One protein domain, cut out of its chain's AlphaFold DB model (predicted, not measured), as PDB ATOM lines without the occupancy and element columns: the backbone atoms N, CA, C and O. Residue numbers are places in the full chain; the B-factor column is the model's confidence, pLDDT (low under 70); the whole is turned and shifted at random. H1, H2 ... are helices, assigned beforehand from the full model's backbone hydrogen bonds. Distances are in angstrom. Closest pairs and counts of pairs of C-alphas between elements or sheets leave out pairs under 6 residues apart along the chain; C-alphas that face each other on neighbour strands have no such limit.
ATOM      1  N   GLU A  26     -56.490 -52.658  -6.276       95.12
ATOM      2  CA  GLU A  26     -56.031 -51.478  -5.534       95.12
ATOM      3  C   GLU A  26     -54.576 -51.134  -5.870       95.12
ATOM      4  O   GLU A  26     -54.244 -49.964  -6.081       95.12
ATOM      5  N   ASN A  27     -53.708 -52.146  -5.958       95.38
ATOM      6  CA  ASN A  27     -52.306 -51.964  -6.330       95.38
ATOM      7  C   ASN A  27     -52.168 -51.535  -7.795       95.38
ATOM      8  O   ASN A  27     -51.370 -50.650  -8.106       95.38
ATOM      9  N   GLU A  28     -52.974 -52.110  -8.690       94.81
ATOM     10  CA  GLU A  28     -53.025 -51.706 -10.097       94.81
ATOM     11  C   GLU A  28     -53.531 -50.267 -10.255       94.81
ATOM     12  O   GLU A  28     -52.934 -49.487 -10.998       94.81
ATOM     13  N   ARG A  29     -54.556 -49.859  -9.493       95.50
ATOM     14  CA  ARG A  29     -55.042 -48.473  -9.471       95.50
ATOM     15  C   ARG A  29     -53.978 -47.500  -8.968       95.50
ATOM     16  O   ARG A  29     -53.788 -46.446  -9.571       95.50
ATOM     17  N   ARG A  30     -53.266 -47.841  -7.888       95.62
ATOM     18  CA  ARG A  30     -52.140 -47.031  -7.387       95.62
ATOM     19  C   ARG A  30     -51.058 -46.884  -8.454       95.62
ATOM     20  O   ARG A  30     -50.577 -45.777  -8.681       95.62
ATOM     21  N   LEU A  31     -50.710 -47.976  -9.137       95.44
ATOM     22  CA  LEU A  31     -49.721 -47.954 -10.213       95.44
ATOM     23  C   LEU A  31     -50.184 -47.061 -11.366       95.44
ATOM     24  O   LEU A  31     -49.404 -46.249 -11.858       95.44
ATOM     25  N   LEU A  32     -51.452 -47.168 -11.769       94.38
ATOM     26  CA  LEU A  32     -52.024 -46.334 -12.819       94.38
ATOM     27  C   LEU A  32     -51.896 -44.849 -12.467       94.38
ATOM     28  O   LEU A  32     -51.321 -44.101 -13.248       94.38
ATOM     29  N   VAL A  33     -52.335 -44.434 -11.276       94.81
ATOM     30  CA  VAL A  33     -52.283 -43.023 -10.845       94.81
ATOM     31  C   VAL A  33     -50.849 -42.483 -10.824       94.81
ATOM     32  O   VAL A  33     -50.611 -41.357 -11.252       94.81
ATOM     33  N   LEU A  34     -49.878 -43.283 -10.373       93.94
ATOM     34  CA  LEU A  34     -48.473 -42.863 -10.306       93.94
ATOM     35  C   LEU A  34     -47.805 -42.732 -11.679       93.94
ATOM     36  O   LEU A  34     -46.813 -42.018 -11.819       93.94
ATOM     37  N   THR A  35     -48.318 -43.440 -12.683       93.19
ATOM     38  CA  THR A  35     -47.674 -43.582 -13.998       93.19
ATOM     39  C   THR A  35     -48.466 -42.916 -15.125       93.19
ATOM     40  O   THR A  35     -47.975 -42.811 -16.252       93.19
ATOM     41  N   GLN A  36     -49.670 -42.423 -14.825       90.06
ATOM     42  CA  GLN A  36     -50.559 -41.765 -15.770       90.06
ATOM     43  C   GLN A  36     -49.915 -40.506 -16.356       90.06
ATOM     44  O   GLN A  36     -49.402 -39.649 -15.637       90.06
ATOM     45  N   GLY A  37     -49.952 -40.391 -17.687       83.81
ATOM     46  CA  GLY A  37     -49.486 -39.200 -18.403       83.81
ATOM     47  C   GLY A  37     -47.969 -38.989 -18.393       83.81
ATOM     48  O   GLY A  37     -47.510 -37.943 -18.841       83.81
ATOM     49  N   ARG A  38     -47.178 -39.945 -17.884       86.81
ATOM     50  CA  ARG A  38     -45.724 -39.798 -17.729       86.81
ATOM     51  C   ARG A  38     -44.954 -40.924 -18.409       86.81
ATOM     52  O   ARG A  38     -45.392 -42.078 -18.463       86.81
ATOM     53  N   GLN A  39     -43.763 -40.589 -18.899       87.50
ATOM     54  CA  GLN A  39     -42.772 -41.571 -19.323       87.50
ATOM     55  C   GLN A  39     -41.847 -41.894 -18.159       87.50
ATOM     56  O   GLN A  39     -41.216 -40.995 -17.619       87.50
ATOM     57  N   LEU A  40     -41.811 -43.171 -17.772       90.38
ATOM     58  CA  LEU A  40     -41.015 -43.627 -16.641       90.38
ATOM     59  C   LEU A  40     -39.569 -43.880 -17.063       90.38
ATOM     60  O   LEU A  40     -39.309 -44.717 -17.933       90.38
ATOM     61  N   ASN A  41     -38.637 -43.222 -16.388       91.31
ATOM     62  CA  ASN A  41     -37.206 -43.482 -16.485       91.31
ATOM     63  C   ASN A  41     -36.783 -44.648 -15.579       91.31
ATOM     64  O   ASN A  41     -37.498 -45.048 -14.661       91.31
ATOM     65  N   GLY A  42     -35.581 -45.192 -15.805       91.31
ATOM     66  CA  GLY A  42     -35.040 -46.316 -15.026       91.31
ATOM     67  C   GLY A  42     -35.090 -46.093 -13.509       91.31
ATOM     68  O   GLY A  42     -35.604 -46.943 -12.788       91.31
ATOM     69  N   ALA A  43     -34.667 -44.913 -13.050       93.31
ATOM     70  CA  ALA A  43     -34.687 -44.535 -11.634       93.31
ATOM     71  C   ALA A  43     -36.108 -44.414 -11.049       93.31
ATOM     72  O   ALA A  43     -36.319 -44.615  -9.856       93.31
ATOM     73  N   GLU A  44     -37.110 -44.094 -11.868       93.50
ATOM     74  CA  GLU A  44     -38.497 -43.995 -11.403       93.50
ATOM     75  C   GLU A  44     -39.105 -45.380 -11.182       93.50
ATOM     76  O   GLU A  44     -39.869 -45.563 -10.238       93.50
ATOM     77  N   TYR A  45     -38.702 -46.381 -11.971       94.31
ATOM     78  CA  TYR A  45     -39.076 -47.771 -11.699       94.31
ATOM     79  C   TYR A  45     -38.542 -48.265 -10.354       94.31
ATOM     80  O   TYR A  45     -39.238 -49.016  -9.677       94.31
ATOM     81  N   GLU A  46     -37.356 -47.825  -9.933       93.88
ATOM     82  CA  GLU A  46     -36.816 -48.154  -8.608       93.88
ATOM     83  C   GLU A  46     -37.625 -47.489  -7.487       93.88
ATOM     84  O   GLU A  46     -37.946 -48.137  -6.494       93.88
ATOM     85  N   ARG A  47     -38.059 -46.236  -7.678       94.50
ATOM     86  CA  ARG A  47     -38.978 -45.564  -6.739       94.50
ATOM     87  C   ARG A  47     -40.340 -46.253  -6.662       94.50
ATOM     88  O   ARG A  47     -40.962 -46.262  -5.610       94.50
ATOM     89  N   LEU A  48     -40.815 -46.867  -7.743       94.62
ATOM     90  CA  LEU A  48     -42.059 -47.641  -7.699       94.62
ATOM     91  C   LEU A  48     -41.923 -48.912  -6.849       94.62
ATOM     92  O   LEU A  48     -42.902 -49.325  -6.232       94.62
ATOM     93  N   LEU A  49     -40.728 -49.505  -6.742       94.06
ATOM     94  CA  LEU A  49     -40.511 -50.668  -5.871       94.06
ATOM     95  C   LEU A  49     -40.693 -50.334  -4.390       94.06
ATOM     96  O   LEU A  49     -41.127 -51.195  -3.630       94.06
ATOM     97  N   THR A  50     -40.421 -49.092  -3.978       94.19
ATOM     98  CA  THR A  50     -40.646 -48.675  -2.586       94.19
ATOM     99  C   THR A  50     -42.133 -48.547  -2.260       94.19
ATOM    100  O   THR A  50     -42.515 -48.679  -1.105       94.19
ATOM    101  N   VAL A  51     -42.976 -48.295  -3.267       93.62
ATOM    102  CA  VAL A  51     -44.439 -48.209  -3.114       93.62
ATOM    103  C   VAL A  51     -45.092 -49.594  -3.140       93.62
ATOM    104  O   VAL A  51     -46.115 -49.809  -2.493       93.62
ATOM    105  N   PHE A  52     -44.505 -50.537  -3.879       93.69
ATOM    106  CA  PHE A  52     -45.011 -51.901  -4.043       93.69
ATOM    107  C   PHE A  52     -44.010 -52.922  -3.479       93.69
ATOM    108  O   PHE A  52     -43.334 -53.609  -4.250       93.69
ATOM    109  N   PRO A  53     -43.889 -53.041  -2.144       91.00
ATOM    110  CA  PRO A  53     -42.940 -53.965  -1.541       91.00
ATOM    111  C   PRO A  53     -43.263 -55.415  -1.928       91.00
ATOM    112  O   PRO A  53     -44.421 -55.829  -1.968       91.00
ATOM    113  N   GLY A  54     -42.222 -56.191  -2.233       91.62
ATOM    114  CA  GLY A  54     -42.342 -57.599  -2.628       91.62
ATOM    115  C   GLY A  54     -42.575 -57.840  -4.124       91.62
ATOM    116  O   GLY A  54     -42.582 -58.994  -4.549       91.62
ATOM    117  N   THR A  55     -42.729 -56.791  -4.938       93.81
ATOM    118  CA  THR A  55     -42.717 -56.916  -6.404       93.81
ATOM    119  C   THR A  55     -41.292 -56.856  -6.960       93.81
ATOM    120  O   THR A  55     -40.355 -56.426  -6.289       93.81
ATOM    121  N   ASN A  56     -41.118 -57.261  -8.217       94.94
ATOM    122  CA  ASN A  56     -39.859 -57.109  -8.940       94.94
ATOM    123  C   ASN A  56     -39.956 -55.999  -9.998       94.94
ATOM    124  O   ASN A  56     -41.031 -55.665 -10.504       94.94
ATOM    125  N   LEU A  57     -38.804 -55.444 -10.379       94.69
ATOM    126  CA  LEU A  57     -38.725 -54.358 -11.361       94.69
ATOM    127  C   LEU A  57     -39.350 -54.748 -12.709       94.69
ATOM    128  O   LEU A  57     -40.032 -53.947 -13.349       94.69
ATOM    129  N   ASN A  58     -39.171 -56.006 -13.119       95.44
ATOM    130  CA  ASN A  58     -39.772 -56.526 -14.342       95.44
ATOM    131  C   ASN A  58     -41.306 -56.596 -14.257       95.44
ATOM    132  O   ASN A  58     -41.992 -56.240 -15.208       95.44
ATOM    133  N   GLY A  59     -41.859 -56.993 -13.111       94.62
ATOM    134  CA  GLY A  59     -43.297 -57.068 -12.872       94.62
ATOM    135  C   GLY A  59     -43.959 -55.701 -12.960       94.62
ATOM    136  O   GLY A  59     -44.987 -55.570 -13.624       94.62
ATOM    137  N   VAL A  60     -43.332 -54.667 -12.386       95.62
ATOM    138  CA  VAL A  60     -43.793 -53.274 -12.532       95.62
ATOM    139  C   VAL A  60     -43.770 -52.852 -14.002       95.62
ATOM    140  O   VAL A  60     -44.773 -52.354 -14.507       95.62
ATOM    141  N   ARG A  61     -42.673 -53.104 -14.730       95.00
ATOM    142  CA  ARG A  61     -42.561 -52.772 -16.166       95.00
ATOM    143  C   ARG A  61     -43.623 -53.459 -17.019       95.00
ATOM    144  O   ARG A  61     -44.240 -52.810 -17.867       95.00
ATOM    145  N   ILE A  62     -43.851 -54.753 -16.794       95.44
ATOM    146  CA  ILE A  62     -44.882 -55.530 -17.490       95.44
ATOM    147  C   ILE A  62     -46.262 -54.931 -17.211       95.44
ATOM    148  O   ILE A  62     -47.032 -54.712 -18.147       95.44
ATOM    149  N   ARG A  63     -46.569 -54.601 -15.950       95.38
ATOM    150  CA  ARG A  63     -47.853 -53.986 -15.593       95.38
ATOM    151  C   ARG A  63     -48.042 -52.598 -16.185       95.38
ATOM    152  O   ARG A  63     -49.081 -52.365 -16.793       95.38
ATOM    153  N   CYS A  64     -47.042 -51.722 -16.117       93.75
ATOM    154  CA  CYS A  64     -47.100 -50.416 -16.780       93.75
ATOM    155  C   CYS A  64     -47.329 -50.562 -18.292       93.75
ATOM    156  O   CYS A  64     -48.130 -49.836 -18.877       93.75
ATOM    157  N   SER A  65     -46.656 -51.522 -18.932       93.50
ATOM    158  CA  SER A  65     -46.809 -51.777 -20.369       93.50
ATOM    159  C   SER A  65     -48.223 -52.241 -20.714       93.50
ATOM    160  O   SER A  65     -48.811 -51.744 -21.674       93.50
ATOM    161  N   ARG A  66     -48.795 -53.142 -19.905       94.44
ATOM    162  CA  ARG A  66     -50.174 -53.613 -20.062       94.44
ATOM    163  C   ARG A  66     -51.184 -52.474 -19.913       94.44
ATOM    164  O   ARG A  66     -52.006 -52.302 -20.808       94.44
ATOM    165  N   LEU A  67     -51.060 -51.655 -18.867       93.06
ATOM    166  CA  LEU A  67     -51.936 -50.497 -18.642       93.06
ATOM    167  C   LEU A  67     -51.884 -49.503 -19.810       93.06
ATOM    168  O   LEU A  67     -52.915 -49.000 -20.241       93.06
ATOM    169  N   ARG A  68     -50.702 -49.260 -20.389       91.50
ATOM    170  CA  ARG A  68     -50.554 -48.386 -21.566       91.50
ATOM    171  C   ARG A  68     -51.188 -48.966 -22.831       91.50
ATOM    172  O   ARG A  68     -51.679 -48.212 -23.666       91.50
ATOM    173  N   VAL A  69     -51.150 -50.287 -23.009       92.25
ATOM    174  CA  VAL A  69     -51.840 -50.956 -24.124       92.25
ATOM    175  C   VAL A  69     -53.352 -50.853 -23.946       92.25
ATOM    176  O   VAL A  69     -54.041 -50.507 -24.899       92.25
ATOM    177  N   GLU A  70     -53.862 -51.127 -22.744       93.06
ATOM    178  CA  GLU A  70     -55.288 -51.005 -22.417       93.06
ATOM    179  C   GLU A  70     -55.774 -49.561 -22.590       93.06
ATOM    180  O   GLU A  70     -56.797 -49.342 -23.228       93.06
ATOM    181  N   GLN A  71     -54.983 -48.575 -22.156       91.44
ATOM    182  CA  GLN A  71     -55.257 -47.163 -22.412       91.44
ATOM    183  C   GLN A  71     -55.390 -46.882 -23.912       91.44
ATOM    184  O   GLN A  71     -56.400 -46.336 -24.332       91.44
ATOM    185  N   ARG A  72     -54.421 -47.287 -24.747       91.19
ATOM    186  CA  ARG A  72     -54.518 -47.067 -26.204       91.19
ATOM    187  C   ARG A  72     -55.749 -47.730 -26.817       91.19
ATOM    188  O   ARG A  72     -56.413 -47.103 -27.628       91.19
ATOM    189  N   LYS A  73     -56.077 -48.958 -26.403       93.19
ATOM    190  CA  LYS A  73     -57.275 -49.665 -26.878       93.19
ATOM    191  C   LYS A  73     -58.558 -48.907 -26.545       93.19
ATOM    192  O   LYS A  73     -59.392 -48.760 -27.425       93.19
ATOM    193  N   LEU A  74     -58.686 -48.407 -25.314       93.56
ATOM    194  CA  LEU A  74     -59.856 -47.631 -24.902       93.56
ATOM    195  C   LEU A  74     -59.975 -46.337 -25.709       93.56
ATOM    196  O   LEU A  74     -61.051 -45.999 -26.178       93.56
ATOM    197  N   TYR A  75     -58.869 -45.631 -25.934       92.94
ATOM    198  CA  TYR A  75     -58.893 -44.433 -26.773       92.94
ATOM    199  C   TYR A  75     -59.272 -44.755 -28.228       92.94
ATOM    200  O   TYR A  75     -60.093 -44.046 -28.802       92.94
ATOM    201  N   GLU A  76     -58.760 -45.851 -28.804       93.56
ATOM    202  CA  GLU A  76     -59.168 -46.324 -30.137       93.56
ATOM    203  C   GLU A  76     -60.665 -46.687 -30.194       93.56
ATOM    204  O   GLU A  76     -61.322 -46.379 -31.185       93.56
ATOM    205  N   GLU A  77     -61.212 -47.306 -29.143       95.94
ATOM    206  CA  GLU A  77     -62.624 -47.704 -29.049       95.94
ATOM    207  C   GLU A  77     -63.576 -46.500 -28.992       95.94
ATOM    208  O   GLU A  77     -64.594 -46.488 -29.681       95.94
ATOM    209  N   TYR A  78     -63.224 -45.462 -28.228       95.81
ATOM    210  CA  TYR A  78     -64.020 -44.232 -28.126       95.81
ATOM    211  C   TYR A  78     -63.688 -43.191 -29.209       95.81
ATOM    212  O   TYR A  78     -64.281 -42.110 -29.222       95.81
ATOM    213  N   GLY A  79     -62.756 -43.496 -30.119       93.12
ATOM    214  CA  GLY A  79     -62.326 -42.583 -31.181       93.12
ATOM    215  C   GLY A  79     -61.635 -41.320 -30.658       93.12
ATOM    216  O   GLY A  79     -61.744 -40.262 -31.275       93.12
ATOM    217  N   TRP A  80     -60.974 -41.405 -29.503       92.69
ATOM    218  CA  TRP A  80     -60.236 -40.295 -28.905       92.69
ATOM    219  C   TRP A  80     -58.766 -40.359 -29.307       92.69
ATOM    220  O   TRP A  80     -58.129 -41.410 -29.217       92.69
ATOM    221  N   ASP A  81     -58.193 -39.217 -29.674       84.19
ATOM    222  CA  ASP A  81     -56.758 -39.115 -29.904       84.19
ATOM    223  C   ASP A  81     -56.009 -39.066 -28.561       84.19
ATOM    224  O   ASP A  81     -56.344 -38.291 -27.663       84.19
ATOM    225  N   LEU A  82     -54.974 -39.900 -28.399       76.56
ATOM    226  CA  LEU A  82     -54.001 -39.686 -27.326       76.56
ATOM    227  C   LEU A  82     -53.093 -38.525 -27.725       76.56
ATOM    228  O   LEU A  82     -52.396 -38.617 -28.738       76.56
ATOM    229  N   ASP A  83     -53.010 -37.495 -26.881       72.06
ATOM    230  CA  ASP A  83     -52.014 -36.440 -27.045       72.06
ATOM    231  C   ASP A  83     -50.604 -37.049 -27.154       72.06
ATOM    232  O   ASP A  83     -50.056 -37.648 -26.220       72.06
ATOM    233  N   SER A  84     -50.017 -36.882 -28.342       57.66
ATOM    234  CA  SER A  84     -48.737 -37.457 -28.782       57.66
ATOM    235  C   SER A  84     -47.570 -37.151 -27.834       57.66
ATOM    236  O   SER A  84     -46.636 -37.947 -27.720       57.66
ATOM    237  N   ALA A  85     -47.657 -36.060 -27.064       57.28
ATOM    238  CA  ALA A  85     -46.673 -35.699 -26.044       57.28
ATOM    239  C   ALA A  85     -46.475 -36.796 -24.977       57.28
ATOM    240  O   ALA A  85     -45.386 -36.927 -24.419       57.28
ATOM    241  N   VAL A  86     -47.490 -37.632 -24.728       57.12
ATOM    242  CA  VAL A  86     -47.411 -38.766 -23.794       57.12
ATOM    243  C   VAL A  86     -46.953 -40.053 -24.498       57.12
ATOM    244  O   VAL A  86     -46.442 -40.962 -23.847       57.12
TER     245      VAL A  86
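This is residues 26 to 86 of the 163 residues of an uncharacterized protein of Plenodomus tracheiphilus IPT5 (UniProt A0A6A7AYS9). One long helix, H3, makes the length of the domain, and two short helices, H1 and H2, are set crosswise on its first half, both on one side of it. The last part of H3 sticks out free with residues 73 to 78, and from its far end residues 80 to 86 fold back as a tail. The printed part has 61 residues with three named helices in the order H1, H2, H3 and no named strand, and its class is all helix. It is elongated, with spans of 38 by 23 by 17 A, and only just compact, close to loose, with a radius of gyration of the C-alphas of 12.4 A.

H3, residues 57 to 78, touches H2, residues 42 to 51, with its residues 57 to 61 alone. The closest C-alphas of these two are those of Tyr 45 and Leu 57, 6.6 A apart, and their lines are about perpendicular at 83 degrees. H3 touches H1, residues 26 to 35, with residues 63 to 67 alone. Their closest C-alphas are those of Leu 32 and Leu 67, 7.2 A apart, and their lines are about perpendicular at 80 degrees. H1 and H2 are near each other, with 9 pairs of C-alphas within 10 A and the closest 8.1 A apart. Every backbone O i to N i+4 pair is within hydrogen-bond range in H1 and H3, and 4 of 6 in H2.

H3 measures 32.0 A from C-alpha 57 at (-38.725, -54.358, -11.361) to C-alpha 78 at (-64.020, -44.232, -28.126). H2 measures 15.3 A from Gly 42 to Val 51. H1 measures 14.3 A and begins with C-alpha 26 at (-56.031, -51.478, -5.534).

The two C-alphas farthest apart are those of Gly 54 and Gly 79, 37.9 A. The link from H2 to H3 is tight and that from H1 to H2 is short. The printed part has no cut. Its mean pLDDT is 90.8, and residues 84 to 86 are under 70.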